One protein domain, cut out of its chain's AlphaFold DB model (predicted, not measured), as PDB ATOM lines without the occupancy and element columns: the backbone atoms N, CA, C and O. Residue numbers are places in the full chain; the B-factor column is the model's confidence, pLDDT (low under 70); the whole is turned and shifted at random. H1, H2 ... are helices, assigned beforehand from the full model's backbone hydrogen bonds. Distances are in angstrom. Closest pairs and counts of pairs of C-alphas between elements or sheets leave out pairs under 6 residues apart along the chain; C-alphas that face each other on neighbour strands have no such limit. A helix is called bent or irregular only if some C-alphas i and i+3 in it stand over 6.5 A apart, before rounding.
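Overview. This is residues 37 to 200 of the 203 residues of the protein "Uncharacterized protein DUF4375" of Lewinella xylanilytica (UniProt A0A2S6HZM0). A long, kinked helix, H4, lies in the core, with shorter helices packed round it: H2 crosses its first part, H6 packs there too, and H9 packs near its kink. The hairpin of H6 and H7 continues this cover, with H7 and H9 side by side, while H1 and H8 lie toward opposite ends of the longest axis. The printed part has 164 residues with ten named helices, H1 to H10 in chain order, and no named strand; the class is all helix. It is compact, with a radius of gyration of the C-alphas of 16.5 A and spans of 49 by 37 by 23 A.

Arrangement. H4, residues 84 to 109, is the hub, touching five helices; it is irregular, with C-alphas 101 and 104 9.4 A apart and a kink of 123 degrees near residue 102. Its residues 86 to 93 touch H2, residues 52 to 66, about perpendicular at 81 degrees; the closest C-alphas, of Phe 60 and Tyr 90, are 5.8 A apart. Residues 88 to 92 touch H6, residues 119 to 125, with the C-alphas of Ala 88 and Leu 122 closest at 5.2 A. Residues 99 to 105 touch H9, residues 170 to 182, with Gly 103 and Asp 173 closest at 5.4 A between C-alphas. H5, residues 111 to 115, touches H4, the C-alphas of Phe 107 and Arg 113 being closest at 5.8 A. H10, residues 185 to 195, only just touches H4, with 3 pairs of C-alphas within 8 A, the closest being Ile 89 and Gln 189 at 6.3 A. H10 touches residues 52 to 56 of H2, with the C-alphas of Ser 52 and Ala 190 closest at 5.0 A. H1, residues 44 to 49, only just touches H10, with 3 pairs of C-alphas within 8 A, the closest being Ile 47 and Arg 194 at 6.0 A. H7, residues 129 to 149, forms a helical hairpin with H6, the C-alphas of Pro 120 and Ala 132 being closest at 4.4 A. H7 is irregular, with C-alphas 144 and 147 8.4 A apart and a kink of 58 degrees near residue 143; its residues 130 to 138 touch H9, the closest C-alphas, of Ala 138 and Leu 172, being 7.0 A apart. H3, residues 71 to 80, is close to H4 but not clearly touching, the C-alphas of Ile 78 and Arg 87 being closest at 6.1 A. H8, residues 157 to 162, touches no helix. Every O i to N i+4 pair is within hydrogen-bond range in H1, H2, H3, H6, H8 and H10; the counts are 20 of 22 in H4, 15 of 17 in H7, 6 of 9 in H9 and 0 of 1 in H5, where 2 of 2 O i to N i+3 pairs are.

Along the chain. H1 begins at C-alpha 44, (39.594, 35.593, 1.373). From first to last C-alpha, H2 measures 21.7 A, H4 25.2 A, H7 25.9 A and H9 19.3 A. H10 ends at C-alpha 195, (37.733, 38.902, -8.077).

Size, cuts and confidence. The two C-alphas farthest apart, of Glu 45 and Arg 151, are 50.2 A apart. The printed part has no cut and no long link. The mean pLDDT of the printed part is 95.1, and no printed residue is under 70.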
ATOM      1  N   ILE A  37      38.814  18.501   2.404       88.44
ATOM      2  CA  ILE A  37      38.111  19.504   1.594       88.44
ATOM      3  C   ILE A  37      36.833  19.968   2.290       88.44
ATOM      4  O   ILE A  37      36.573  21.168   2.376       88.44
ATOM      5  N   LYS A  38      36.031  19.042   2.824       86.12
ATOM      6  CA  LYS A  38      34.799  19.383   3.541       86.12
ATOM      7  C   LYS A  38      35.070  20.329   4.712       86.12
ATOM      8  O   LYS A  38      34.335  21.301   4.862       86.12
ATOM      9  N   ASN A  39      36.145  20.104   5.462       88.75
ATOM     10  CA  ASN A  39      36.485  20.886   6.650       88.75
ATOM     11  C   ASN A  39      37.276  22.173   6.359       88.75
ATOM     12  O   ASN A  39      37.341  23.041   7.225       88.75
ATOM     13  N   THR A  40      37.851  22.337   5.163       92.31
ATOM     14  CA  THR A  40      38.582  23.558   4.781       92.31
ATOM     15  C   THR A  40      37.670  24.783   4.797       92.31
ATOM     16  O   THR A  40      36.703  24.846   4.044       92.31
ATOM     17  N   ILE A  41      37.970  25.796   5.601       93.00
ATOM     18  CA  ILE A  41      37.241  27.070   5.550       93.00
ATOM     19  C   ILE A  41      37.754  27.873   4.353       93.00
ATOM     20  O   ILE A  41      38.952  28.118   4.234       93.00
ATOM     21  N   VAL A  42      36.849  28.271   3.456       94.94
ATOM     22  CA  VAL A  42      37.194  29.101   2.297       94.94
ATOM     23  C   VAL A  42      37.209  30.556   2.752       94.94
ATOM     24  O   VAL A  42      36.155  31.167   2.902       94.94
ATOM     25  N   SER A  43      38.402  31.094   3.002       95.75
ATOM     26  CA  SER A  43      38.612  32.492   3.390       95.75
ATOM     27  C   SER A  43      39.114  33.334   2.215       95.75
ATOM     28  O   SER A  43      39.645  32.810   1.233       95.75
ATOM     29  N   HIS A  44      39.001  34.659   2.337       95.88
ATOM     30  CA  HIS A  44      39.594  35.593   1.373       95.88
ATOM     31  C   HIS A  44      41.111  35.382   1.216       95.88
ATOM     32  O   HIS A  44      41.627  35.447   0.104       95.88
ATOM     33  N   GLU A  45      41.822  35.095   2.312       96.00
ATOM     34  CA  GLU A  45      43.268  34.837   2.297       96.00
ATOM     35  C   GLU A  45      43.614  33.544   1.551       96.00
ATOM     36  O   GLU A  45      44.548  33.525   0.747       96.00
ATOM     37  N   LEU A  46      42.837  32.477   1.767       96.31
ATOM     38  CA  LEU A  46      43.027  31.216   1.052       96.31
ATOM     39  C   LEU A  46      42.807  31.416  -0.451       96.31
ATOM     40  O   LEU A  46      43.670  31.068  -1.247       96.31
ATOM     41  N   ILE A  47      41.702  32.065  -0.833       97.25
ATOM     42  CA  ILE A  47      41.401  32.378  -2.238       97.25
ATOM     43  C   ILE A  47      42.539  33.180  -2.892       97.25
ATOM     44  O   ILE A  47      42.920  32.908  -4.033       97.25
ATOM     45  N   ALA A  48      43.082  34.174  -2.188       96.69
ATOM     46  CA  ALA A  48      44.124  35.040  -2.727       96.69
ATOM     47  C   ALA A  48      45.484  34.338  -2.880       96.69
ATOM     48  O   ALA A  48      46.245  34.698  -3.778       96.69
ATOM     49  N   SER A  49      45.795  33.361  -2.021       96.44
ATOM     50  CA  SER A  49      47.117  32.720  -1.950       96.44
ATOM     51  C   SER A  49      47.228  31.372  -2.671       96.44
ATOM     52  O   SER A  49      48.342  30.983  -3.018       96.44
ATOM     53  N   SER A  50      46.118  30.671  -2.927       96.88
ATOM     54  CA  SER A  50      46.109  29.404  -3.675       96.88
ATOM     55  C   SER A  50      46.521  29.582  -5.139       96.88
ATOM     56  O   SER A  50      46.170  30.582  -5.778       96.88
ATOM     57  N   ASP A  51      47.208  28.588  -5.710       97.19
ATOM     58  CA  ASP A  51      47.394  28.496  -7.159       97.19
ATOM     59  C   ASP A  51      46.056  28.258  -7.877       97.19
ATOM     60  O   ASP A  51      45.044  27.910  -7.266       97.19
ATOM     61  N   SER A  52      46.026  28.518  -9.186       96.19
ATOM     62  CA  SER A  52      44.782  28.474  -9.960       96.19
ATOM     63  C   SER A  52      44.119  27.097  -9.940       96.19
ATOM     64  O   SER A  52      42.898  27.030  -9.811       96.19
ATOM     65  N   PHE A  53      44.892  26.012 -10.046       94.81
ATOM     66  CA  PHE A  53      44.324  24.669 -10.086       94.81
ATOM     67  C   PHE A  53      43.760  24.277  -8.722       94.81
ATOM     68  O   PHE A  53      42.579  23.939  -8.640       94.81
ATOM     69  N   ASP A  54      44.552  24.391  -7.653       95.38
ATOM     70  CA  ASP A  54      44.122  24.017  -6.304       95.38
ATOM     71  C   ASP A  54      42.930  24.859  -5.844       95.38
ATOM     72  O   ASP A  54      42.006  24.334  -5.215       95.38
ATOM     73  N   LEU A  55      42.896  26.147  -6.207       97.56
ATOM     74  CA  LEU A  55      41.770  27.028  -5.913       97.56
ATOM     75  C   LEU A  55      40.479  26.529  -6.567       97.56
ATOM     76  O   LEU A  55      39.471  26.333  -5.885       97.56
ATOM     77  N   VAL A  56      40.488  26.334  -7.887       97.75
ATOM     78  CA  VAL A  56      39.273  25.936  -8.605       97.75
ATOM     79  C   VAL A  56      38.869  24.517  -8.207       97.75
ATOM     80  O   VAL A  56      37.688  24.275  -7.959       97.75
ATOM     81  N   TYR A  57      39.833  23.605  -8.045       95.00
ATOM     82  CA  TYR A  57      39.591  22.246  -7.564       95.00
ATOM     83  C   TYR A  57      38.933  22.245  -6.179       95.00
ATOM     84  O   TYR A  57      37.940  21.541  -5.968       95.00
ATOM     85  N   LEU A  58      39.429  23.051  -5.234       95.69
ATOM     86  CA  LEU A  58      38.838  23.189  -3.903       95.69
ATOM     87  C   LEU A  58      37.387  23.677  -3.985       95.69
ATOM     88  O   LEU A  58      36.502  23.059  -3.389       95.69
ATOM     89  N   ILE A  59      37.132  24.761  -4.726       97.56
ATOM     90  CA  ILE A  59      35.785  25.334  -4.869       97.56
ATOM     91  C   ILE A  59      34.830  24.346  -5.545       97.56
ATOM     92  O   ILE A  59      33.714  24.140  -5.065       97.56
ATOM     93  N   PHE A  60      35.267  23.676  -6.610       96.69
ATOM     94  CA  PHE A  60      34.477  22.659  -7.294       96.69
ATOM     95  C   PHE A  60      34.091  21.506  -6.359       96.69
ATOM     96  O   PHE A  60      32.920  21.126  -6.280       96.69
ATOM     97  N   ASN A  61      35.046  20.979  -5.587       93.56
ATOM     98  CA  ASN A  61      34.767  19.892  -4.650       93.56
ATOM     99  C   ASN A  61      33.898  20.337  -3.467       93.56
ATOM    100  O   ASN A  61      33.090  19.549  -2.974       93.56
ATOM    101  N   LYS A  62      34.010  21.594  -3.020       93.81
ATOM    102  CA  LYS A  62      33.076  22.176  -2.047       93.81
ATOM    103  C   LYS A  62      31.644  22.153  -2.569       93.81
ATOM    104  O   LYS A  62      30.766  21.667  -1.866       93.81
ATOM    105  N   ILE A  63      31.437  22.584  -3.814       94.38
ATOM    106  CA  ILE A  63      30.121  22.551  -4.461       94.38
ATOM    107  C   ILE A  63      29.606  21.111  -4.560       94.38
ATOM    108  O   ILE A  63      28.484  20.849  -4.140       94.38
ATOM    109  N   ILE A  64      30.420  20.160  -5.040       91.44
ATOM    110  CA  ILE A  64      30.018  18.743  -5.136       91.44
ATOM    111  C   ILE A  64      29.582  18.177  -3.784       91.44
ATOM    112  O   ILE A  64      28.584  17.463  -3.722       91.44
ATOM    113  N   ASN A  65      30.309  18.487  -2.711       89.00
ATOM    114  CA  ASN A  65      30.002  17.982  -1.371       89.00
ATOM    115  C   ASN A  65      28.681  18.529  -0.798       89.00
ATOM    116  O   ASN A  65      28.196  18.005   0.206       89.00
ATOM    117  N   GLU A  66      28.116  19.571  -1.408       88.94
ATOM    118  CA  GLU A  66      26.829  20.171  -1.040       88.94
ATOM    119  C   GLU A  66      25.674  19.666  -1.910       88.94
ATOM    120  O   GLU A  66      24.509  19.863  -1.564       88.94
ATOM    121  N   LEU A  67      25.978  18.989  -3.021       90.19
ATOM    122  CA  LEU A  67      24.956  18.467  -3.913       90.19
ATOM    123  C   LEU A  67      24.169  17.322  -3.248       90.19
ATOM    124  O   LEU A  67      24.750  16.473  -2.567       90.19
ATOM    125  N   PRO A  68      22.847  17.232  -3.490       89.50
ATOM    126  CA  PRO A  68      22.045  16.089  -3.065       89.50
ATOM    127  C   PRO A  68      22.586  14.758  -3.610       89.50
ATOM    128  O   PRO A  68      23.097  14.698  -4.725       89.50
ATOM    129  N   GLU A  69      22.401  13.653  -2.883       85.38
ATOM    130  CA  GLU A  69      22.803  12.322  -3.378       85.38
ATOM    131  C   GLU A  69      22.024  11.891  -4.637       85.38
ATOM    132  O   GLU A  69      22.547  11.167  -5.485       85.38
ATOM    133  N   ASP A  70      20.773  12.343  -4.774       88.75
ATOM    134  CA  ASP A  70      19.921  12.039  -5.924       88.75
ATOM    135  C   ASP A  70      20.285  12.899  -7.138       88.75
ATOM    136  O   ASP A  70      20.157  14.122  -7.103       88.75
ATOM    137  N   TYR A  71      20.659  12.246  -8.239       78.00
ATOM    138  CA  TYR A  71      21.122  12.909  -9.459       78.00
ATOM    139  C   TYR A  71      20.107  13.893 -10.066       78.00
ATOM    140  O   TYR A  71      20.489  14.965 -10.532       78.00
ATOM    141  N   THR A  72      18.809  13.578 -10.034       81.00
ATOM    142  CA  THR A  72      17.777  14.485 -10.569       81.00
ATOM    143  C   THR A  72      17.700  15.756  -9.727       81.00
ATOM    144  O   THR A  72      17.599  16.864 -10.258       81.00
ATOM    145  N   ARG A  73      17.809  15.606  -8.403       89.50
ATOM    146  CA  ARG A  73      17.877  16.735  -7.472       89.50
ATOM    147  C   ARG A  73      19.177  17.524  -7.602       89.50
ATOM    148  O   ARG A  73      19.143  18.724  -7.361       89.50
ATOM    149  N   GLN A  74      20.288  16.910  -8.023       91.12
ATOM    150  CA  GLN A  74      21.534  17.642  -8.293       91.12
ATOM    151  C   GLN A  74      21.342  18.682  -9.391       91.12
ATOM    152  O   GLN A  74      21.646  19.850  -9.166       91.12
ATOM    153  N   SER A  75      20.786  18.296 -10.545       89.25
ATOM    154  CA  SER A  75      20.536  19.243 -11.641       89.25
ATOM    155  C   SER A  75      19.662  20.414 -11.195       89.25
ATOM    156  O   SER A  75      19.959  21.561 -11.519       89.25
ATOM    157  N   GLN A  76      18.609  20.137 -10.421       91.56
ATOM    158  CA  GLN A  76      17.733  21.176  -9.874       91.56
ATOM    159  C   GLN A  76      18.488  22.093  -8.912       91.56
ATOM    160  O   GLN A  76      18.432  23.307  -9.075       91.56
ATOM    161  N   TYR A  77      19.258  21.528  -7.981       93.50
ATOM    162  CA  TYR A  77      20.067  22.283  -7.026       93.50
ATOM    163  C   TYR A  77      21.090  23.191  -7.728       93.50
ATOM    164  O   TYR A  77      21.205  24.371  -7.412       93.50
ATOM    165  N   ILE A  78      21.781  22.677  -8.748       94.81
ATOM    166  CA  ILE A  78      22.763  23.438  -9.535       94.81
ATOM    167  C   ILE A  78      22.116  24.647 -10.220       94.81
ATOM    168  O   ILE A  78      22.721  25.717 -10.286       94.81
ATOM    169  N   ILE A  79      20.893  24.499 -10.732       93.62
ATOM    170  CA  ILE A  79      20.192  25.565 -11.458       93.62
ATOM    171  C   ILE A  79      19.464  26.538 -10.523       93.62
ATOM    172  O   ILE A  79      19.373  27.718 -10.847       93.62
ATOM    173  N   GLN A  80      18.949  26.072  -9.385       93.44
ATOM    174  CA  GLN A  80      18.032  26.850  -8.543       93.44
ATOM    175  C   GLN A  80      18.667  27.353  -7.245       93.44
ATOM    176  O   GLN A  80      18.337  28.449  -6.809       93.44
ATOM    177  N   GLU A  81      19.588  26.590  -6.655       95.06
ATOM    178  CA  GLU A  81      20.099  26.845  -5.300       95.06
ATOM    179  C   GLU A  81      21.523  27.408  -5.299       95.06
ATOM    180  O   GLU A  81      21.856  28.247  -4.464       95.06
ATOM    181  N   LEU A  82      22.375  26.993  -6.246       96.25
ATOM    182  CA  LEU A  82      23.700  27.599  -6.382       96.25
ATOM    183  C   LEU A  82      23.577  29.073  -6.773       96.25
ATOM    184  O   LEU A  82      22.792  29.438  -7.660       96.25
ATOM    185  N   ASN A  83      24.417  29.913  -6.168       96.56
ATOM    186  CA  ASN A  83      24.586  31.272  -6.666       96.56
ATOM    187  C   ASN A  83      25.235  31.245  -8.061       96.56
ATOM    188  O   ASN A  83      25.818  30.243  -8.485       96.56
ATOM    189  N   GLU A  84      25.117  32.344  -8.800       96.00
ATOM    190  CA  GLU A  84      25.572  32.403 -10.191       96.00
ATOM    191  C   GLU A  84      27.074  32.113 -10.345       96.00
ATOM    192  O   GLU A  84      27.458  31.381 -11.255       96.00
ATOM    193  N   GLY A  85      27.911  32.578  -9.410       97.75
ATOM    194  CA  GLY A  85      29.346  32.290  -9.401       97.75
ATOM    195  C   GLY A  85      29.659  30.812  -9.170       97.75
ATOM    196  O   GLY A  85      30.442  30.223  -9.910       97.75
ATOM    197  N   GLN A  86      29.005  30.178  -8.196       97.88
ATOM    198  CA  GLN A  86      29.140  28.738  -7.948       97.88
ATOM    199  C   GLN A  86      28.692  27.912  -9.156       97.88
ATOM    200  O   GLN A  86      29.385  26.983  -9.571       97.88
ATOM    201  N   ARG A  87      27.552  28.274  -9.754       98.12
ATOM    202  CA  ARG A  87      27.029  27.621 -10.955       98.12
ATOM    203  C   ARG A  87      27.994  27.763 -12.134       98.12
ATOM    204  O   ARG A  87      28.246  26.768 -12.809       98.12
ATOM    205  N   ALA A  88      28.574  28.946 -12.344       98.50
ATOM    206  CA  ALA A  88      29.565  29.176 -13.391       98.50
ATOM    207  C   ALA A  88      30.803  28.284 -13.216       98.50
ATOM    208  O   ALA A  88      31.203  27.607 -14.163       98.50
ATOM    209  N   ILE A  89      31.365  28.206 -12.005       98.50
ATOM    210  CA  ILE A  89      32.534  27.358 -11.729       98.50
ATOM    211  C   ILE A  89      32.208  25.874 -11.909       98.50
ATOM    212  O   ILE A  89      32.938  25.175 -12.607       98.50
ATOM    213  N   TYR A  90      31.094  25.393 -11.353       98.31
ATOM    214  CA  TYR A  90      30.706  23.987 -11.485       98.31
ATOM    215  C   TYR A  90      30.523  23.573 -12.949       98.31
ATOM    216  O   TYR A  90      31.082  22.570 -13.396       98.31
ATOM    217  N   ILE A  91      29.737  24.345 -13.702       98.50
ATOM    218  CA  ILE A  91      29.355  23.985 -15.068       98.50
ATOM    219  C   ILE A  91      30.549  24.090 -16.020       98.50
ATOM    220  O   ILE A  91      30.730  23.204 -16.855       98.50
ATOM    221  N   THR A  92      31.384  25.125 -15.888       98.62
ATOM    222  CA  THR A  92      32.567  25.278 -16.752       98.62
ATOM    223  C   THR A  92      33.643  24.235 -16.448       98.62
ATOM    224  O   THR A  92      34.245  23.727 -17.389       98.62
ATOM    225  N   TRP A  93      33.825  23.834 -15.181       98.00
ATOM    226  CA  TRP A  93      34.712  22.721 -14.818       98.00
ATOM    227  C   TRP A  93      34.239  21.397 -15.424       98.00
ATOM    228  O   TRP A  93      35.023  20.657 -16.015       98.00
ATOM    229  N   VAL A  94      32.942  21.091 -15.300       97.62
ATOM    230  CA  VAL A  94      32.356  19.878 -15.891       97.62
ATOM    231  C   VAL A  94      32.543  19.893 -17.405       97.62
ATOM    232  O   VAL A  94      32.993  18.902 -17.964       97.62
ATOM    233  N   TRP A  95      32.244  21.011 -18.064       98.44
ATOM    234  CA  TRP A  95      32.392  21.151 -19.510       98.44
ATOM    235  C   TRP A  95      33.829  20.929 -19.996       98.44
ATOM    236  O   TRP A  95      34.040  20.115 -20.894       98.44
ATOM    237  N   GLU A  96      34.813  21.582 -19.371       97.75
ATOM    238  CA  GLU A  96      36.231  21.372 -19.682       97.75
ATOM    239  C   GLU A  96      36.642  19.911 -19.473       97.75
ATOM    240  O   GLU A  96      37.313  19.325 -20.325       97.75
ATOM    241  N   GLY A  97      36.196  19.288 -18.379       95.94
ATOM    242  CA  GLY A  97      36.465  17.878 -18.104       95.94
ATOM    243  C   GLY A  97      35.893  16.932 -19.164       95.94
ATOM    244  O   GLY A  97      36.551  15.965 -19.542       95.94
ATOM    245  N   GLU A  98      34.691  17.194 -19.675       97.38
ATOM    246  CA  GLU A  98      34.091  16.381 -20.742       97.38
ATOM    247  C   GLU A  98      34.894  16.482 -22.046       97.38
ATOM    248  O   GLU A  98      35.181  15.455 -22.666       97.38
ATOM    249  N   ILE A  99      35.311  17.693 -22.430       97.81
ATOM    250  CA  ILE A  99      36.081  17.913 -23.663       97.81
ATOM    251  C   ILE A  99      37.492  17.327 -23.552       97.81
ATOM    252  O   ILE A  99      37.974  16.689 -24.490       97.81
ATOM    253  N   ASN A 100      38.148  17.472 -22.402       95.69
ATOM    254  CA  ASN A 100      39.464  16.873 -22.178       95.69
ATOM    255  C   ASN A 100      39.425  15.336 -22.185       95.69
ATOM    256  O   ASN A 100      40.408  14.705 -22.568       95.69
ATOM    257  N   ASN A 101      38.299  14.726 -21.806       94.44
ATOM    258  CA  ASN A 101      38.161  13.270 -21.767       94.44
ATOM    259  C   ASN A 101      37.731  12.645 -23.100       94.44
ATOM    260  O   ASN A 101      38.173  11.541 -23.420       94.44
ATOM    261  N   GLY A 102      36.871  13.316 -23.868       94.88
ATOM    262  CA  GLY A 102      36.312  12.753 -25.103       94.88
ATOM    263  C   GLY A 102      35.702  13.784 -26.050       94.88
ATOM    264  O   GLY A 102      34.804  13.464 -26.833       94.88
ATOM    265  N   GLY A 103      36.156  15.031 -25.969       97.56
ATOM    266  CA  GLY A 103      35.721  16.103 -26.853       97.56
ATOM    267  C   GLY A 103      34.264  16.529 -26.660       97.56
ATOM    268  O   GLY A 103      33.535  16.083 -25.764       97.56
ATOM    269  N   PHE A 104      33.795  17.381 -27.565       98.19
ATOM    270  CA  PHE A 104      32.400  17.794 -27.644       98.19
ATOM    271  C   PHE A 104      31.459  16.606 -27.893       98.19
ATOM    272  O   PHE A 104      30.314  16.636 -27.440       98.19
ATOM    273  N   ASN A 105      31.921  15.537 -28.558       96.88
ATOM    274  CA  ASN A 105      31.132  14.311 -28.701       96.88
ATOM    275  C   ASN A 105      30.763  13.727 -27.327       96.88
ATOM    276  O   ASN A 105      29.590  13.429 -27.093       96.88
ATOM    277  N   GLN A 106      31.722  13.630 -26.399       96.12
ATOM    278  CA  GLN A 106      31.447  13.179 -25.037       96.12
ATOM    279  C   GLN A 106      30.515  14.140 -24.292       96.12
ATOM    280  O   GLN A 106      29.536  13.683 -23.701       96.12
ATOM    281  N   PHE A 107      30.750  15.455 -24.374       97.88
ATOM    282  CA  PHE A 107      29.877  16.452 -23.743       97.88
ATOM    283  C   PHE A 107      28.406  16.301 -24.171       97.88
ATOM    284  O   PHE A 107      27.522  16.219 -23.321       97.88
ATOM    285  N   TYR A 108      28.125  16.191 -25.477       97.00
ATOM    286  CA  TYR A 108      26.751  16.047 -25.980       97.00
ATOM    287  C   TYR A 108      26.164  14.631 -25.831       97.00
ATOM    288  O   TYR A 108      24.935  14.464 -25.865       97.00
ATOM    289  N   ALA A 109      26.999  13.604 -25.667       94.31
ATOM    290  CA  ALA A 109      26.548  12.255 -25.324       94.31
ATOM    291  C   ALA A 109      26.130  12.157 -23.847       94.31
ATOM    292  O   ALA A 109      25.161  11.463 -23.524       94.31
ATOM    293  N   ASN A 110      26.825  12.877 -22.964       93.06
ATOM    294  CA  ASN A 110      26.636  12.802 -21.522       93.06
ATOM    295  C   ASN A 110      25.486  13.691 -21.011       93.06
ATOM    296  O   ASN A 110      25.058  14.642 -21.672       93.06
ATOM    297  N   PRO A 111      24.962  13.410 -19.802       91.94
ATOM    298  CA  PRO A 111      23.948  14.246 -19.157       91.94
ATOM    299  C   PRO A 111      24.352  15.715 -18.954       91.94
ATOM    300  O   PRO A 111      23.479  16.578 -18.888       91.94
ATOM    301  N   SER A 112      25.654  16.014 -18.895       92.88
ATOM    302  CA  SER A 112      26.212  17.372 -18.802       92.88
ATOM    303  C   SER A 112      25.737  18.298 -19.930       92.88
ATOM    304  O   SER A 112      25.600  19.501 -19.699       92.88
ATOM    305  N   ARG A 113      25.339  17.752 -21.091       95.62
ATOM    306  CA  ARG A 113      24.690  18.501 -22.182       95.62
ATOM    307  C   ARG A 113      23.465  19.312 -21.762       95.62
ATOM    308  O   ARG A 113      23.086  20.231 -22.474       95.62
ATOM    309  N   GLN A 114      22.819  18.971 -20.644       95.94
ATOM    310  CA  GLN A 114      21.676  19.728 -20.120       95.94
ATOM    311  C   GLN A 114      22.018  21.201 -19.836       95.94
ATOM    312  O   GLN A 114      21.120  22.032 -19.775       95.94
ATOM    313  N   TYR A 115      23.304  21.525 -19.674       97.06
ATOM    314  CA  TYR A 115      23.783  22.886 -19.447       97.06
ATOM    315  C   TYR A 115      24.170  23.623 -20.733       97.06
ATOM    316  O   TYR A 115      24.567  24.780 -20.654       97.06
ATOM    317  N   ALA A 116      24.068  22.984 -21.905       98.06
ATOM    318  CA  ALA A 116      24.569  23.523 -23.168       98.06
ATOM    319  C   ALA A 116      24.020  24.920 -23.497       98.06
ATOM    320  O   ALA A 116      24.779  25.767 -23.962       98.06
ATOM    321  N   ASP A 117      22.741  25.172 -23.209       98.00
ATOM    322  CA  ASP A 117      22.078  26.435 -23.551       98.00
ATOM    323  C   ASP A 117      22.563  27.618 -22.698       98.00
ATOM    324  O   ASP A 117      22.657  28.730 -23.205       98.00
ATOM    325  N   ILE A 118      22.910  27.386 -21.427       98.12
ATOM    326  CA  ILE A 118      23.367  28.442 -20.500       98.12
ATOM    327  C   ILE A 118      24.890  28.605 -20.479       98.12
ATOM    328  O   ILE A 118      25.416  29.575 -19.943       98.12
ATOM    329  N   LEU A 119      25.619  27.639 -21.036       98.50
ATOM    330  CA  LEU A 119      27.073  27.577 -20.955       98.50
ATOM    331  C   LEU A 119      27.791  28.770 -21.619       98.50
ATOM    332  O   LEU A 119      28.746  29.263 -21.018       98.50
ATOM    333  N   PRO A 120      27.359  29.276 -22.797       98.81
ATOM    334  CA  PRO A 120      27.940  30.485 -23.382       98.81
ATOM    335  C   PRO A 120      27.885  31.699 -22.450       98.81
ATOM    336  O   PRO A 120      28.888  32.392 -22.295       98.81
ATOM    337  N   ASP A 121      26.748  31.917 -21.787       98.75
ATOM    338  CA  ASP A 121      26.562  33.049 -20.877       98.75
ATOM    339  C   ASP A 121      27.440  32.906 -19.630       98.75
ATOM    340  O   ASP A 121      28.075  33.867 -19.206       98.75
ATOM    341  N   LEU A 122      27.566  31.691 -19.086       98.62
ATOM    342  CA  LEU A 122      28.459  31.421 -17.953       98.62
ATOM    343  C   LEU A 122      29.940  31.602 -18.318       98.62
ATOM    344  O   LEU A 122      30.714  32.103 -17.504       98.62
ATOM    345  N   LEU A 123      30.344  31.228 -19.535       98.75
ATOM    346  CA  LEU A 123      31.704  31.463 -20.030       98.75
ATOM    347  C   LEU A 123      31.983  32.962 -20.198       98.75
ATOM    348  O   LEU A 123      33.046  33.432 -19.792       98.75
ATOM    349  N   LEU A 124      31.027  33.734 -20.725       98.62
ATOM    350  CA  LEU A 124      31.126  35.198 -20.768       98.62
ATOM    351  C   LEU A 124      31.208  35.802 -19.365       98.62
ATOM    352  O   LEU A 124      32.021  36.694 -19.133       98.62
ATOM    353  N   PHE A 125      30.412  35.289 -18.428       98.62
ATOM    354  CA  PHE A 125      30.362  35.758 -17.047       98.62
ATOM    355  C   PHE A 125      31.709  35.615 -16.324       98.62
ATOM    356  O   PHE A 125      32.107  36.517 -15.588       98.62
ATOM    357  N   ILE A 126      32.466  34.545 -16.598       98.50
ATOM    358  CA  ILE A 126      33.835  34.375 -16.076       98.50
ATOM    359  C   ILE A 126      34.918  35.066 -16.928       98.50
ATOM    360  O   ILE A 126      36.110  34.918 -16.664       98.50
ATOM    361  N   GLY A 127      34.526  35.818 -17.962       98.12
ATOM    362  CA  GLY A 127      35.425  36.547 -18.863       98.12
ATOM    363  C   GLY A 127      36.042  35.710 -19.993       98.12
ATOM    364  O   GLY A 127      36.835  36.229 -20.778       98.12
ATOM    365  N   ALA A 128      35.662  34.440 -20.131       98.25
ATOM    366  CA  ALA A 128      36.201  33.484 -21.099       98.25
ATOM    367  C   ALA A 128      35.535  33.615 -22.488       98.25
ATOM    368  O   ALA A 128      34.984  32.660 -23.038       98.25
ATOM    369  N   SER A 129      35.587  34.814 -23.080       98.25
ATOM    370  CA  SER A 129      34.811  35.169 -24.286       98.25
ATOM    371  C   SER A 129      35.082  34.267 -25.500       98.25
ATOM    372  O   SER A 129      34.146  33.867 -26.189       98.25
ATOM    373  N   SER A 130      36.340  33.885 -25.746       98.25
ATOM    374  CA  SER A 130      36.691  32.985 -26.860       98.25
ATOM    375  C   SER A 130      36.124  31.575 -26.677       98.25
ATOM    376  O   SER A 130      35.721  30.932 -27.646       98.25
ATOM    377  N   PHE A 131      36.052  31.094 -25.431       98.56
ATOM    378  CA  PHE A 131      35.409  29.820 -25.117       98.56
ATOM    379  C   PHE A 131      33.889  29.921 -25.271       98.56
ATOM    380  O   PHE A 131      33.268  28.985 -25.772       98.56
ATOM    381  N   ALA A 132      33.286  31.056 -24.903       98.75
ATOM    382  CA  ALA A 132      31.860  31.290 -25.111       98.75
ATOM    383  C   ALA A 132      31.488  31.240 -26.601       98.75
ATOM    384  O   ALA A 132      30.540  30.553 -26.977       98.75
ATOM    385  N   GLU A 133      32.270  31.897 -27.464       98.62
ATOM    386  CA  GLU A 133      32.081  31.838 -28.918       98.62
ATOM    387  C   GLU A 133      32.201  30.401 -29.449       98.62
ATOM    388  O   GLU A 133      31.359  29.947 -30.233       98.62
ATOM    389  N   LEU A 134      33.216  29.658 -28.997       98.69
ATOM    390  CA  LEU A 134      33.385  28.250 -29.349       98.69
ATOM    391  C   LEU A 134      32.160  27.419 -28.946       98.69
ATOM    392  O   LEU A 134      31.676  26.610 -29.738       98.69
ATOM    393  N   MET A 135      31.628  27.646 -27.748       98.62
ATOM    394  CA  MET A 135      30.462  26.926 -27.255       98.62
ATOM    395  C   MET A 135      29.184  27.257 -28.043       98.62
ATOM    396  O   MET A 135      28.408  26.357 -28.365       98.62
ATOM    397  N   VAL A 136      28.987  28.518 -28.451       98.81
ATOM    398  CA  VAL A 136      27.891  28.899 -29.367       98.81
ATOM    399  C   VAL A 136      28.003  28.139 -30.689       98.81
ATOM    400  O   VAL A 136      27.016  27.581 -31.172       98.81
ATOM    401  N   ARG A 137      29.209  28.066 -31.265       98.69
ATOM    402  CA  ARG A 137      29.458  27.309 -32.503       98.69
ATOM    403  C   ARG A 137      29.167  25.820 -32.322       98.69
ATOM    404  O   ARG A 137      28.543  25.228 -33.203       98.69
ATOM    405  N   ALA A 138      29.560  25.235 -31.191       98.50
ATOM    406  CA  ALA A 138      29.257  23.848 -30.851       98.50
ATOM    407  C   ALA A 138      27.744  23.599 -30.769       98.50
ATOM    408  O   ALA A 138      27.248  22.663 -31.397       98.50
ATOM    409  N   ASN A 139      26.995  24.484 -30.101       98.62
ATOM    410  CA  ASN A 139      25.538  24.381 -29.982       98.62
ATOM    411  C   ASN A 139      24.839  24.447 -31.342       98.62
ATOM    412  O   ASN A 139      23.973  23.619 -31.632       98.62
ATOM    413  N   ILE A 140      25.237  25.395 -32.196       98.50
ATOM    414  CA  ILE A 140      24.695  25.527 -33.554       98.50
ATOM    415  C   ILE A 140      24.983  24.261 -34.366       98.50
ATOM    416  O   ILE A 140      24.073  23.699 -34.980       98.50
ATOM    417  N   LEU A 141      26.231  23.787 -34.347       98.12
ATOM    418  CA  LEU A 141      26.648  22.624 -35.123       98.12
ATOM    419  C   LEU A 141      25.938  21.349 -34.660       98.12
ATOM    420  O   LEU A 141      25.467  20.569 -35.492       98.12
ATOM    421  N   TYR A 142      25.804  21.171 -33.344       97.56
ATOM    422  CA  TYR A 142      25.056  20.072 -32.754       97.56
ATOM    423  C   TYR A 142      23.577  20.120 -33.145       97.56
ATOM    424  O   TYR A 142      23.042  19.112 -33.601       97.56
ATOM    425  N   ALA A 143      22.920  21.279 -33.040       97.31
ATOM    426  CA  ALA A 143      21.514  21.431 -33.410       97.31
ATOM    427  C   ALA A 143      21.266  21.105 -34.895       97.31
ATOM    428  O   ALA A 143      20.308  20.404 -35.225       97.31
ATOM    429  N   GLN A 144      22.157  21.550 -35.787       97.38
ATOM    430  CA  GLN A 144      22.069  21.294 -37.229       97.38
ATOM    431  C   GLN A 144      22.325  19.826 -37.603       97.38
ATOM    432  O   GLN A 144      21.779  19.343 -38.593       97.38
ATOM    433  N   ASN A 145      23.131  19.103 -36.817       95.69
ATOM    434  CA  ASN A 145      23.593  17.749 -37.142       95.69
ATOM    435  C   ASN A 145      23.131  16.687 -36.137       95.69
ATOM    436  O   ASN A 145      23.651  15.570 -36.141       95.69
ATOM    437  N   MET A 146      22.150  16.999 -35.284       93.62
ATOM    438  CA  MET A 146      21.792  16.173 -34.127       93.62
ATOM    439  C   MET A 146      21.497  14.715 -34.497       93.62
ATOM    440  O   MET A 146      21.931  13.807 -33.791       93.62
ATOM    441  N   GLN A 147      20.777  14.473 -35.599       92.69
ATOM    442  CA  GLN A 147      20.466  13.111 -36.049       92.69
ATOM    443  C   GLN A 147      21.728  12.326 -36.427       92.69
ATOM    444  O   GLN A 147      21.841  11.154 -36.079       92.69
ATOM    445  N   ASN A 148      22.688  12.973 -37.095       90.69
ATOM    446  CA  ASN A 148      23.956  12.356 -37.474       90.69
ATOM    447  C   ASN A 148      24.831  12.097 -36.238       90.69
ATOM    448  O   ASN A 148      25.291  10.981 -36.034       90.69
ATOM    449  N   ILE A 149      24.973  13.087 -35.351       90.88
ATOM    450  CA  ILE A 149      25.780  12.973 -34.124       90.88
ATOM    451  C   ILE A 149      25.254  11.854 -33.211       90.88
ATOM    452  O   ILE A 149      26.026  11.096 -32.629       90.88
ATOM    453  N   LYS A 150      23.928  11.703 -33.114       92.38
ATOM    454  CA  LYS A 150      23.295  10.674 -32.277       92.38
ATOM    455  C   LYS A 150      23.160   9.308 -32.945       92.38
ATOM    456  O   LYS A 150      22.730   8.376 -32.272       92.38
ATOM    457  N   ARG A 151      23.517   9.156 -34.227       91.56
ATOM    458  CA  ARG A 151      23.218   7.947 -35.023       91.56
ATOM    459  C   ARG A 151      23.728   6.648 -34.389       91.56
ATOM    460  O   ARG A 151      23.085   5.616 -34.538       91.56
ATOM    461  N   HIS A 152      24.855   6.725 -33.678       90.31
ATOM    462  CA  HIS A 152      25.497   5.590 -33.002       90.31
ATOM    463  C   HIS A 152      25.384   5.660 -31.471       90.31
ATOM    464  O   HIS A 152      25.905   4.795 -30.783       90.31
ATOM    465  N   GLN A 153      24.708   6.666 -30.904       87.81
ATOM    466  CA  GLN A 153      24.543   6.812 -29.451       87.81
ATOM    467  C   GLN A 153      23.415   5.906 -28.929       87.81
ATOM    468  O   GLN A 153      22.381   6.371 -28.453       87.81
ATOM    469  N   ASP A 154      23.618   4.595 -29.027       89.38
ATOM    470  CA  ASP A 154      22.665   3.549 -28.627       89.38
ATOM    471  C   ASP A 154      22.797   3.113 -27.153       89.38
ATOM    472  O   ASP A 154      22.081   2.229 -26.685       89.38
ATOM    473  N   GLY A 155      23.706   3.748 -26.406       88.50
ATOM    474  CA  GLY A 155      24.009   3.429 -25.010       88.50
ATOM    475  C   GLY A 155      25.062   2.332 -24.828       88.50
ATOM    476  O   GLY A 155      25.419   2.022 -23.690       88.50
ATOM    477  N   THR A 156      25.590   1.762 -25.914       93.62
ATOM    478  CA  THR A 156      26.692   0.796 -25.878       93.62
ATOM    479  C   THR A 156      28.051   1.487 -26.007       93.62
ATOM    480  O   THR A 156      28.176   2.588 -26.545       93.62
ATOM    481  N   LEU A 157      29.107   0.826 -25.520       92.25
ATOM    482  CA  LEU A 157      30.480   1.314 -25.689       92.25
ATOM    483  C   LEU A 157      30.915   1.302 -27.163       92.25
ATOM    484  O   LEU A 157      31.650   2.188 -27.593       92.25
ATOM    485  N   GLU A 158      30.463   0.305 -27.928       94.94
ATOM    486  CA  GLU A 158      30.743   0.202 -29.361       94.94
ATOM    487  C   GLU A 158      30.093   1.362 -30.119       94.94
ATOM    488  O   GLU A 158      30.777   2.067 -30.859       94.94
ATOM    489  N   GLY A 159      28.812   1.627 -29.857       94.44
ATOM    490  CA  GLY A 159      28.091   2.765 -30.414       94.44
ATOM    491  C   GLY A 159      28.736   4.105 -30.058       94.44
ATOM    492  O   GLY A 159      28.974   4.930 -30.939       94.44
ATOM    493  N   PHE A 160      29.122   4.302 -28.792       93.12
ATOM    494  CA  PHE A 160      29.847   5.507 -28.371       93.12
ATOM    495  C   PHE A 160      31.197   5.658 -29.082       93.12
ATOM    496  O   PHE A 160      31.518   6.737 -29.567       93.12
ATOM    497  N   SER A 161      31.972   4.578 -29.207       94.38
ATOM    498  CA  SER A 161      33.256   4.607 -29.924       94.38
ATOM    499  C   SER A 161      33.056   4.946 -31.403       94.38
ATOM    500  O   SER A 161      33.795   5.746 -31.969       94.38
ATOM    501  N   LYS A 162      32.005   4.401 -32.019       95.56
ATOM    502  CA  LYS A 162      31.636   4.678 -33.408       95.56
ATOM    503  C   LYS A 162      31.050   6.077 -33.606       95.56
ATOM    504  O   LYS A 162      31.063   6.598 -34.717       95.56
ATOM    505  N   SER A 163      30.534   6.720 -32.556       94.44
ATOM    506  CA  SER A 163      29.968   8.072 -32.656       94.44
ATOM    507  C   SER A 163      31.021   9.152 -32.915       94.44
ATOM    508  O   SER A 163      30.651  10.287 -33.207       94.44
ATOM    509  N   TYR A 164      32.310   8.813 -32.845       94.38
ATOM    510  CA  TYR A 164      33.404   9.684 -33.269       94.38
ATOM    511  C   TYR A 164      33.623   9.673 -34.792       94.38
ATOM    512  O   TYR A 164      34.166  10.644 -35.325       94.38
ATOM    513  N   ASP A 165      33.170   8.631 -35.500       93.94
ATOM    514  CA  ASP A 165      33.331   8.507 -36.952       93.94
ATOM    515  C   ASP A 165      32.508   9.575 -37.680       93.94
ATOM    516  O   ASP A 165      31.281   9.638 -37.533       93.94
ATOM    517  N   ASP A 166      33.185  10.381 -38.505       90.69
ATOM    518  CA  ASP A 166      32.617  11.501 -39.270       90.69
ATOM    519  C   ASP A 166      31.820  12.495 -38.406       90.69
ATOM    520  O   ASP A 166      30.844  13.099 -38.865       90.69
ATOM    521  N   ASN A 167      32.200  12.652 -37.134       94.12
ATOM    522  CA  ASN A 167      31.504  13.557 -36.232       94.12
ATOM    523  C   ASN A 167      31.933  15.011 -36.497       94.12
ATOM    524  O   ASN A 167      33.106  15.345 -36.307       94.12
ATOM    525  N   PRO A 168      31.005  15.904 -36.897       94.25
ATOM    526  CA  PRO A 168      31.344  17.289 -37.224       94.25
ATOM    527  C   PRO A 168      31.886  18.077 -36.021       94.25
ATOM    528  O   PRO A 168      32.542  19.097 -36.206       94.25
ATOM    529  N   LEU A 169      31.643  17.612 -34.792       96.44
ATOM    530  CA  LEU A 169      32.148  18.247 -33.575       96.44
ATOM    531  C   LEU A 169      33.668  18.094 -33.396       96.44
ATOM    532  O   LEU A 169      34.266  18.928 -32.723       96.44
ATOM    533  N   ASN A 170      34.303  17.097 -34.028       95.44
ATOM    534  CA  ASN A 170      35.724  16.775 -33.818       95.44
ATOM    535  C   ASN A 170      36.673  17.933 -34.183       95.44
ATOM    536  O   ASN A 170      37.768  18.053 -33.636       95.44
ATOM    537  N   ASP A 171      36.282  18.802 -35.120       96.31
ATOM    538  CA  ASP A 171      37.101  19.967 -35.472       96.31
ATOM    539  C   ASP A 171      37.039  21.072 -34.412       96.31
ATOM    540  O   ASP A 171      37.987  21.848 -34.281       96.31
ATOM    541  N   LEU A 172      35.967  21.125 -33.616       98.19
ATOM    542  CA  LEU A 172      35.854  22.056 -32.495       98.19
ATOM    543  C   LEU A 172      36.724  21.631 -31.309       98.19
ATOM    544  O   LEU A 172      37.185  22.504 -30.578       98.19
ATOM    545  N   ASP A 173      37.015  20.336 -31.159       97.81
ATOM    546  CA  ASP A 173      37.935  19.835 -30.129       97.81
ATOM    547  C   ASP A 173      39.338  20.429 -30.316       97.81
ATOM    548  O   ASP A 173      39.936  20.933 -29.371       97.81
ATOM    549  N   LYS A 174      39.836  20.473 -31.560       96.38
ATOM    550  CA  LYS A 174      41.132  21.101 -31.879       96.38
ATOM    551  C   LYS A 174      41.144  22.581 -31.500       96.38
ATOM    552  O   LYS A 174      42.096  23.051 -30.893       96.38
ATOM    553  N   VAL A 175      40.063  23.300 -31.816       97.75
ATOM    554  CA  VAL A 175      39.923  24.717 -31.448       97.75
ATOM    555  C   VAL A 175      39.913  24.884 -29.930       97.75
ATOM    556  O   VAL A 175      40.537  25.814 -29.425       97.75
ATOM    557  N   PHE A 176      39.239  23.991 -29.199       98.25
ATOM    558  CA  PHE A 176      39.267  23.996 -27.739       98.25
ATOM    559  C   PHE A 176      40.690  23.806 -27.211       98.25
ATOM    560  O   PHE A 176      41.138  24.613 -26.402       98.25
ATOM    561  N   TYR A 177      41.412  22.785 -27.682       96.56
ATOM    562  CA  TYR A 177      42.770  22.502 -27.211       96.56
ATOM    563  C   TYR A 177      43.735  23.653 -27.519       96.56
ATOM    564  O   TYR A 177      44.474  24.069 -26.631       96.56
ATOM    565  N   ASP A 178      43.654  24.247 -28.714       96.75
ATOM    566  CA  ASP A 178      44.453  25.421 -29.083       96.75
ATOM    567  C   ASP A 178      44.138  26.647 -28.206       96.75
ATOM    568  O   ASP A 178      45.023  27.458 -27.912       96.75
ATOM    569  N   LEU A 179      42.868  26.833 -27.821       95.25
ATOM    570  CA  LEU A 179      42.471  27.892 -26.894       95.25
ATOM    571  C   LEU A 179      42.989  27.611 -25.487       95.25
ATOM    572  O   LEU A 179      43.515  28.534 -24.867       95.25
ATOM    573  N   ASN A 180      42.871  26.369 -25.010       91.88
ATOM    574  CA  ASN A 180      43.255  25.981 -23.656       91.88
ATOM    575  C   ASN A 180      44.776  25.994 -23.458       91.88
ATOM    576  O   ASN A 180      45.240  26.389 -22.399       91.88
ATOM    577  N   GLU A 181      45.560  25.657 -24.485       91.88
ATOM    578  CA  GLU A 181      47.024  25.779 -24.448       91.88
ATOM    579  C   GLU A 181      47.473  27.244 -24.306       91.88
ATOM    580  O   GLU A 181      48.448  27.546 -23.620       91.88
ATOM    581  N   LYS A 182      46.761  28.179 -24.947       83.19
ATOM    582  CA  LYS A 182      47.106  29.612 -24.926       83.19
ATOM    583  C   LYS A 182      46.537  30.341 -23.718       83.19
ATOM    584  O   LYS A 182      47.154  31.273 -23.212       83.19
ATOM    585  N   ASN A 183      45.324  29.977 -23.328       77.38
ATOM    586  CA  ASN A 183      44.553  30.627 -22.285       77.38
ATOM    587  C   ASN A 183      43.810  29.545 -21.500       77.38
ATOM    588  O   ASN A 183      42.622  29.325 -21.728       77.38
ATOM    589  N   GLU A 184      44.519  28.863 -20.606       90.75
ATOM    590  CA  GLU A 184      43.946  27.776 -19.812       90.75
ATOM    591  C   GLU A 184      42.652  28.249 -19.125       90.75
ATOM    592  O   GLU A 184      42.660  29.249 -18.395       90.75
ATOM    593  N   LEU A 185      41.533  27.557 -19.361       96.06
ATOM    594  CA  LEU A 185      40.221  27.931 -18.826       96.06
ATOM    595  C   LEU A 185      40.252  28.036 -17.294       96.06
ATOM    596  O   LEU A 185      39.639  28.941 -16.718       96.06
ATOM    597  N   ILE A 186      41.062  27.184 -16.660       96.12
ATOM    598  CA  ILE A 186      41.362  27.203 -15.226       96.12
ATOM    599  C   ILE A 186      41.792  28.586 -14.720       96.12
ATOM    600  O   ILE A 186      41.429  28.988 -13.616       96.12
ATOM    601  N   ASN A 187      42.515  29.368 -15.528       97.25
ATOM    602  CA  ASN A 187      42.972  30.697 -15.134       97.25
ATOM    603  C   ASN A 187      41.837  31.726 -15.174       97.25
ATOM    604  O   ASN A 187      41.789  32.596 -14.303       97.25
ATOM    605  N   TYR A 188      40.882  31.602 -16.103       98.50
ATOM    606  CA  TYR A 188      39.662  32.418 -16.083       98.50
ATOM    607  C   TYR A 188      38.804  32.092 -14.863       98.50
ATOM    608  O   TYR A 188      38.381  33.001 -14.149       98.50
ATOM    609  N   GLN A 189      38.610  30.805 -14.573       98.56
ATOM    610  CA  GLN A 189      37.880  30.344 -13.391       98.56
ATOM    611  C   GLN A 189      38.529  30.858 -12.098       98.56
ATOM    612  O   GLN A 189      37.855  31.462 -11.262       98.56
ATOM    613  N   ALA A 190      39.845  30.693 -11.949       98.38
ATOM    614  CA  ALA A 190      40.581  31.152 -10.774       98.38
ATOM    615  C   ALA A 190      40.534  32.679 -10.623       98.38
ATOM    616  O   ALA A 190      40.307  33.190  -9.527       98.38
ATOM    617  N   ASN A 191      40.715  33.428 -11.715       98.38
ATOM    618  CA  ASN A 191      40.609  34.884 -11.689       98.38
ATOM    619  C   ASN A 191      39.195  35.349 -11.307       98.38
ATOM    620  O   ASN A 191      39.043  36.274 -10.505       98.38
ATOM    621  N   PHE A 192      38.161  34.687 -11.826       98.62
ATOM    622  CA  PHE A 192      36.778  34.965 -11.457       98.62
ATOM    623  C   PHE A 192      36.534  34.727  -9.960       98.62
ATOM    624  O   PHE A 192      35.979  35.599  -9.291       98.62
ATOM    625  N   ILE A 193      37.014  33.604  -9.407       98.56
ATOM    626  CA  ILE A 193      36.910  33.308  -7.968       98.56
ATOM    627  C   ILE A 193      37.611  34.390  -7.139       98.56
ATOM    628  O   ILE A 193      37.029  34.896  -6.183       98.56
ATOM    629  N   ARG A 194      38.835  34.790  -7.510       98.19
ATOM    630  CA  ARG A 194      39.602  35.814  -6.775       98.19
ATOM    631  C   ARG A 194      38.919  37.178  -6.779       98.19
ATOM    632  O   ARG A 194      38.856  37.839  -5.746       98.19
ATOM    633  N   THR A 195      38.393  37.596  -7.926       98.00
ATOM    634  CA  THR A 195      37.733  38.902  -8.077       98.00
ATOM    635  C   THR A 195      36.326  38.942  -7.476       98.00
ATOM    636  O   THR A 195      35.841  40.023  -7.155       98.00
ATOM    637  N   ASN A 196      35.705  37.779  -7.251       98.00
ATOM    638  CA  ASN A 196      34.360  37.640  -6.688       98.00
ATOM    639  C   ASN A 196      34.352  36.760  -5.427       98.00
ATOM    640  O   ASN A 196      33.424  35.979  -5.212       98.00
ATOM    641  N   ALA A 197      35.388  36.871  -4.588       97.12
ATOM    642  CA  ALA A 197      35.623  35.975  -3.452       97.12
ATOM    643  C   ALA A 197      34.414  35.832  -2.508       97.12
ATOM    644  O   ALA A 197      34.145  34.739  -2.008       97.12
ATOM    645  N   SER A 198      33.632  36.897  -2.321       95.88
ATOM    646  CA  SER A 198      32.427  36.898  -1.480       95.88
ATOM    647  C   SER A 198      31.345  35.904  -1.924       95.88
ATOM    648  O   SER A 198      30.524  35.511  -1.101       95.88
ATOM    649  N   LEU A 199      31.346  35.454  -3.185       95.88
ATOM    650  CA  LEU A 199      30.430  34.417  -3.678       95.88
ATOM    651  C   LEU A 199      30.804  33.002  -3.203       95.88
ATOM    652  O   LEU A 199      30.009  32.071  -3.360       95.88
ATOM    653  N   PHE A 200      32.014  32.829  -2.664       95.56
ATOM    654  CA  PHE A 200      32.609  31.526  -2.351       95.56
ATOM    655  C   PHE A 200      33.026  31.381  -0.888       95.56
ATOM    656  O   PHE A 200      33.150  30.258  -0.397       95.56
TER     657      PHE A 200